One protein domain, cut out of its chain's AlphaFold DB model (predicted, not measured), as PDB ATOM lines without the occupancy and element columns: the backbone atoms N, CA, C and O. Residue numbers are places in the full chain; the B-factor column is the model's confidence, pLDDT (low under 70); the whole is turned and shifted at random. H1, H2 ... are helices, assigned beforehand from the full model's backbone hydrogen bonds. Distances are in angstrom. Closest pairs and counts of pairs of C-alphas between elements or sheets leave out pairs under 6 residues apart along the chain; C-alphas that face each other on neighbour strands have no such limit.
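Overview. This is residues 146 to 191 of the 193 residues of the protein "Helix-turn-helix domain-containing protein" of Leptospira levettii (UniProt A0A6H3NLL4). Look for three helices set in a triangle: H1 and the shorter H2 run side by side in opposite ways, and H3 lies crosswise to both, spanning from the last residue of H2 toward the middle of H1. A long loop, residues 169 to 179, leads from H2 to H3, and the turn from H1 into H2, residues 158 to 163, sticks out; the helices come close to each other, but no two clearly touch. The printed part has 46 residues with three named helices, H1, H2 and H3 in that order along the chain, and no named strand; the class is all helix. The whole is compact, with a radius of gyration of the C-alphas of 9.6 A, and its rounded outline spans 23 by 21 by 17 A.

Arrangement. Start with H1, residues 146 to 159, and go on over a tight link of 2 residues to H2, residues 162 to 168. These two are close but not clearly touching; look at their closest C-alphas, those of Gly 157 and Arg 165, 6.6 A apart. They run opposite ways at a shallow tilt of 18 degrees. Next find H3, residues 180 to 189, which is close to H2 but not clearly touching it, and their closest C-alphas, those of Leu 168 and Gln 181, are 7.4 A apart. H2 and H3 stand about perpendicular, at 86 degrees. H3 is also close to H1 but not clearly touching it; here the closest C-alphas are those of Phe 152 and Trp 188, 7.2 A apart. H1 and H3 run opposite ways at a steep tilt of 69.9 degrees, only just short of about perpendicular. In H1, H2 and H3 you will find every O i to N i+4 pair within hydrogen-bond range.

Along the chain. Find C-alpha 146 at (53.707, 32.548, 0.587); from there H1 runs 20.0 A to C-alpha 159 at (48.987, 29.354, -18.603). H2 begins at C-alpha 162 and ends at C-alpha 168, 10.0 A away. H3 covers 14.5 A, from C-alpha 180 to C-alpha 189 at (52.434, 21.704, -6.220).

Size, cuts and confidence. The two C-alphas farthest apart, those of Lys 170 and Ser 191, are 23.9 A from each other, while the first and last printed C-alphas, of Glu 146 and Ser 191, are 17.0 A apart. The printed part has no cut. The link from H2 to H3, 11 residues, is long. In the B-factor column of this model, the mean pLDDT of the printed part is 83.0, and no printed residue is under 70.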
ATOM      1  N   GLU A 146      53.977  31.270   1.258       80.75
ATOM      2  CA  GLU A 146      53.707  32.548   0.587       80.75
ATOM      3  C   GLU A 146      54.487  32.720  -0.732       80.75
ATOM      4  O   GLU A 146      53.984  33.279  -1.706       80.75
ATOM      5  N   GLU A 147      55.712  32.205  -0.796       84.25
ATOM      6  CA  GLU A 147      56.543  32.258  -1.997       84.25
ATOM      7  C   GLU A 147      56.036  31.262  -3.052       84.25
ATOM      8  O   GLU A 147      55.925  31.605  -4.229       84.25
ATOM      9  N   LYS A 148      55.621  30.059  -2.627       87.44
ATOM     10  CA  LYS A 148      54.946  29.082  -3.499       87.44
ATOM     11  C   LYS A 148      53.648  29.666  -4.073       87.44
ATOM     12  O   LYS A 148      53.381  29.521  -5.264       87.44
ATOM     13  N   TRP A 149      52.892  30.406  -3.262       86.25
ATOM     14  CA  TRP A 149      51.676  31.096  -3.696       86.25
ATOM     15  C   TRP A 149      51.945  32.145  -4.784       86.25
ATOM     16  O   TRP A 149      51.285  32.149  -5.824       86.25
ATOM     17  N   LYS A 150      52.969  32.990  -4.609       87.31
ATOM     18  CA  LYS A 150      53.360  33.994  -5.618       87.31
ATOM     19  C   LYS A 150      53.779  33.357  -6.944       87.31
ATOM     20  O   LYS A 150      53.417  33.854  -8.011       87.31
ATOM     21  N   GLN A 151      54.513  32.247  -6.892       88.44
ATOM     22  CA  GLN A 151      54.935  31.521  -8.092       88.44
ATOM     23  C   GLN A 151      53.750  30.909  -8.846       88.44
ATOM     24  O   GLN A 151      53.694  30.997 -10.073       88.44
ATOM     25  N   PHE A 152      52.769  30.374  -8.125       89.00
ATOM     26  CA  PHE A 152      51.527  29.883  -8.714       89.00
ATOM     27  C   PHE A 152      50.710  30.992  -9.380       89.00
ATOM     28  O   PHE A 152      50.278  30.819 -10.519       89.00
ATOM     29  N   LEU A 153      50.548  32.151  -8.727       86.00
ATOM     30  CA  LEU A 153      49.849  33.298  -9.322       86.00
ATOM     31  C   LEU A 153      50.500  33.736 -10.643       86.00
ATOM     32  O   LEU A 153      49.796  34.000 -11.619       86.00
ATOM     33  N   ARG A 154      51.839  33.753 -10.697       87.69
ATOM     34  CA  ARG A 154      52.594  34.053 -11.924       87.69
ATOM     35  C   ARG A 154      52.348  33.003 -13.011       87.69
ATOM     36  O   ARG A 154      51.973  33.359 -14.122       87.69
ATOM     37  N   TRP A 155      52.482  31.721 -12.674       89.06
ATOM     38  CA  TRP A 155      52.252  30.612 -13.606       89.06
ATOM     39  C   TRP A 155      50.835  30.614 -14.195       89.06
ATOM     40  O   TRP A 155      50.646  30.369 -15.390       89.06
ATOM     41  N   MET A 156      49.829  30.924 -13.377       83.81
ATOM     42  CA  MET A 156      48.448  31.026 -13.843       83.81
ATOM     43  C   MET A 156      48.247  32.169 -14.831       83.81
ATOM     44  O   MET A 156      47.517  31.989 -15.802       83.81
ATOM     45  N   GLY A 157      48.898  33.314 -14.605       81.25
ATOM     46  CA  GLY A 157      48.855  34.443 -15.534       81.25
ATOM     47  C   GLY A 157      49.378  34.094 -16.930       81.25
ATOM     48  O   GLY A 157      48.907  34.660 -17.908       81.25
ATOM     49  N   GLU A 158      50.302  33.136 -17.020       83.75
ATOM     50  CA  GLU A 158      50.907  32.691 -18.280       83.75
ATOM     51  C   GLU A 158      50.171  31.505 -18.929       83.75
ATOM     52  O   GLU A 158      50.221  31.342 -20.146       83.75
ATOM     53  N   THR A 159      49.499  30.660 -18.137       81.56
ATOM     54  CA  THR A 159      48.987  29.354 -18.603       81.56
ATOM     55  C   THR A 159      47.460  29.286 -18.718       81.56
ATOM     56  O   THR A 159      46.944  28.466 -19.480       81.56
ATOM     57  N   MET A 160      46.716  30.092 -17.954       82.25
ATOM     58  CA  MET A 160      45.259  29.953 -17.816       82.25
ATOM     59  C   MET A 160      44.478  31.025 -18.579       82.25
ATOM     60  O   MET A 160      44.983  32.098 -18.896       82.25
ATOM     61  N   SER A 161      43.203  30.734 -18.853       83.12
ATOM     62  CA  SER A 161      42.286  31.683 -19.483       83.12
ATOM     63  C   SER A 161      41.938  32.859 -18.563       83.12
ATOM     64  O   SER A 161      41.907  32.736 -17.336       83.12
ATOM     65  N   GLU A 162      41.576  33.986 -19.174       80.38
ATOM     66  CA  GLU A 162      41.244  35.237 -18.481       80.38
ATOM     67  C   GLU A 162      40.105  35.085 -17.454       80.38
ATOM     68  O   GLU A 162      40.171  35.624 -16.349       80.38
ATOM     69  N   SER A 163      39.091  34.271 -17.761       79.12
ATOM     70  CA  SER A 163      37.972  33.981 -16.852       79.12
ATOM     71  C   SER A 163      38.405  33.234 -15.584       79.12
ATOM     72  O   SER A 163      37.942  33.533 -14.478       79.12
ATOM     73  N   THR A 164      39.332  32.288 -15.734       80.44
ATOM     74  CA  THR A 164      39.904  31.513 -14.626       80.44
ATOM     75  C   THR A 164      40.791  32.408 -13.765       80.44
ATOM     76  O   THR A 164      40.687  32.395 -12.537       80.44
ATOM     77  N   ARG A 165      41.590  33.265 -14.413       82.81
ATOM     78  CA  ARG A 165      42.466  34.246 -13.764       82.81
ATOM     79  C   ARG A 165      41.683  35.234 -12.900       82.81
ATOM     80  O   ARG A 165      42.037  35.434 -11.742       82.81
ATOM     81  N   LEU A 166      40.588  35.797 -13.415       81.12
ATOM     82  CA  LEU A 166      39.741  36.743 -12.673       81.12
ATOM     83  C   LEU A 166      39.039  36.109 -11.467       81.12
ATOM     84  O   LEU A 166      38.842  36.771 -10.449       81.12
ATOM     85  N   SER A 167      38.669  34.832 -11.567       78.88
ATOM     86  CA  SER A 167      38.030  34.101 -10.465       78.88
ATOM     87  C   SER A 167      39.009  33.806  -9.323       78.88
ATOM     88  O   SER A 167      38.607  33.776  -8.165       78.88
ATOM     89  N   LEU A 168      40.289  33.618  -9.648       75.38
ATOM     90  CA  LEU A 168      41.357  33.296  -8.697       75.38
ATOM     91  C   LEU A 168      42.053  34.537  -8.128       75.38
ATOM     92  O   LEU A 168      42.456  34.524  -6.971       75.38
ATOM     93  N   ALA A 169      42.130  35.637  -8.886       76.25
ATOM     94  CA  ALA A 169      42.712  36.904  -8.428       76.25
ATOM     95  C   ALA A 169      41.949  37.553  -7.256       76.25
ATOM     96  O   ALA A 169      42.475  38.445  -6.596       76.25
ATOM     97  N   LYS A 170      40.707  37.120  -7.000       81.19
ATOM     98  CA  LYS A 170      39.900  37.575  -5.858       81.19
ATOM     99  C   LYS A 170      40.330  36.951  -4.527       81.19
ATOM    100  O   LYS A 170      39.972  37.490  -3.484       81.19
ATOM    101  N   LEU A 171      41.060  35.838  -4.566       80.56
ATOM    102  CA  LEU A 171      41.451  35.070  -3.387       80.56
ATOM    103  C   LEU A 171      42.821  35.522  -2.887       80.56
ATOM    104  O   LEU A 171      43.722  35.804  -3.683       80.56
ATOM    105  N   LYS A 172      42.988  35.594  -1.564       75.56
ATOM    106  CA  LYS A 172      44.241  36.066  -0.947       75.56
ATOM    107  C   LYS A 172      45.129  34.928  -0.465       75.56
ATOM    108  O   LYS A 172      46.337  35.128  -0.341       75.56
ATOM    109  N   SER A 173      44.551  33.755  -0.226       75.69
ATOM    110  CA  SER A 173      45.241  32.622   0.381       75.69
ATOM    111  C   SER A 173      44.890  31.288  -0.298       75.69
ATOM    112  O   SER A 173      43.799  31.143  -0.855       75.69
ATOM    113  N   PRO A 174      45.799  30.292  -0.253       76.19
ATOM    114  CA  PRO A 174      45.545  28.955  -0.796       76.19
ATOM    115  C   PRO A 174      44.432  28.194  -0.057       76.19
ATOM    116  O   PRO A 174      43.890  27.241  -0.606       76.19
ATOM    117  N   GLU A 175      44.074  28.611   1.159       79.19
ATOM    118  CA  GLU A 175      43.016  27.999   1.978       79.19
ATOM    119  C   GLU A 175      41.602  28.376   1.503       79.19
ATOM    120  O   GLU A 175      40.641  27.666   1.780       79.19
ATOM    121  N   GLU A 176      41.469  29.463   0.739       82.25
ATOM    122  CA  GLU A 176      40.193  29.912   0.167       82.25
ATOM    123  C   GLU A 176      39.853  29.205  -1.158       82.25
ATOM    124  O   GLU A 176      38.777  29.415  -1.730       82.25
ATOM    125  N   LEU A 177      40.764  28.376  -1.679       82.88
ATOM    126  CA  LEU A 177      40.550  27.644  -2.923       82.88
ATOM    127  C   LEU A 177      39.521  26.538  -2.719       82.88
ATOM    128  O   LEU A 177      39.673  25.674  -1.862       82.88
ATOM    129  N   THR A 178      38.504  26.511  -3.577       81.69
ATOM    130  CA  THR A 178      37.457  25.487  -3.518       81.69
ATOM    131  C   THR A 178      37.270  24.789  -4.863       81.69
ATOM    132  O   THR A 178      37.385  25.379  -5.943       81.69
ATOM    133  N   GLY A 179      37.012  23.480  -4.812       84.62
ATOM    134  CA  GLY A 179      36.668  22.670  -5.982       84.62
ATOM    135  C   GLY A 179      37.757  22.639  -7.061       84.62
ATOM    136  O   GLY A 179      38.837  22.080  -6.869       84.62
ATOM    137  N   LEU A 180      37.464  23.204  -8.239       81.25
ATOM    138  CA  LEU A 180      38.359  23.158  -9.404       81.25
ATOM    139  C   LEU A 180      39.646  23.974  -9.195       81.25
ATOM    140  O   LEU A 180      40.715  23.583  -9.660       81.25
ATOM    141  N   GLN A 181      39.548  25.081  -8.463       83.12
ATOM    142  CA  GLN A 181      40.667  25.967  -8.149       83.12
ATOM    143  C   GLN A 181      41.721  25.263  -7.285       83.12
ATOM    144  O   GLN A 181      42.918  25.342  -7.562       83.12
ATOM    145  N   GLN A 182      41.255  24.494  -6.300       84.44
ATOM    146  CA  GLN A 182      42.101  23.673  -5.438       84.44
ATOM    147  C   GLN A 182      42.841  22.596  -6.241       84.44
ATOM    148  O   GLN A 182      44.043  22.406  -6.068       84.44
ATOM    149  N   ARG A 183      42.166  21.959  -7.206       84.62
ATOM    150  CA  ARG A 183      42.796  20.966  -8.090       84.62
ATOM    151  C   ARG A 183      43.930  21.543  -8.935       84.62
ATOM    152  O   ARG A 183      44.910  20.847  -9.189       84.62
ATOM    153  N   TYR A 184      43.818  22.796  -9.384       86.12
ATOM    154  CA  TYR A 184      44.916  23.456 -10.096       86.12
ATOM    155  C   TYR A 184      46.123  23.689  -9.190       86.12
ATOM    156  O   TYR A 184      47.250  23.452  -9.618       86.12
ATOM    157  N   TRP A 185      45.884  24.100  -7.945       87.12
ATOM    158  CA  TRP A 185      46.928  24.300  -6.945       87.12
ATOM    159  C   TRP A 185      47.637  22.991  -6.571       87.12
ATOM    160  O   TRP A 185      48.862  22.923  -6.643       87.12
ATOM    161  N   GLU A 186      46.894  21.922  -6.281       88.06
ATOM    162  CA  GLU A 186      47.453  20.594  -5.974       88.06
ATOM    163  C   GLU A 186      48.277  20.037  -7.142       88.06
ATOM    164  O   GLU A 186      49.392  19.546  -6.959       88.06
ATOM    165  N   ARG A 187      47.760  20.178  -8.369       88.75
ATOM    166  CA  ARG A 187      48.475  19.768  -9.582       88.75
ATOM    167  C   ARG A 187      49.755  20.575  -9.794       88.75
ATOM    168  O   ARG A 187      50.750  20.012 -10.246       88.75
ATOM    169  N   TRP A 188      49.731  21.872  -9.502       88.88
ATOM    170  CA  TRP A 188      50.906  22.733  -9.616       88.88
ATOM    171  C   TRP A 188      51.951  22.409  -8.541       88.88
ATOM    172  O   TRP A 188      53.131  22.306  -8.863       88.88
ATOM    173  N   LEU A 189      51.536  22.138  -7.298       86.25
ATOM    174  CA  LEU A 189      52.434  21.704  -6.220       86.25
ATOM    175  C   LEU A 189      53.134  20.371  -6.518       86.25
ATOM    176  O   LEU A 189      54.274  20.181  -6.100       86.25
ATOM    177  N   ALA A 190      52.485  19.465  -7.254       84.56
ATOM    178  CA  ALA A 190      53.081  18.197  -7.677       84.56
ATOM    179  C   ALA A 190      54.132  18.355  -8.795       84.56
ATOM    180  O   ALA A 190      54.902  17.432  -9.063       84.56
ATOM    181  N   SER A 191      54.160  19.489  -9.498       77.44
ATOM    182  CA  SER A 191      55.120  19.762 -10.578       77.44
ATOM    183  C   SER A 191      55.353  21.272 -10.733       77.44
ATOM    184  O   SER A 191      54.940  21.852 -11.746       77.44
TER     185      SER A 191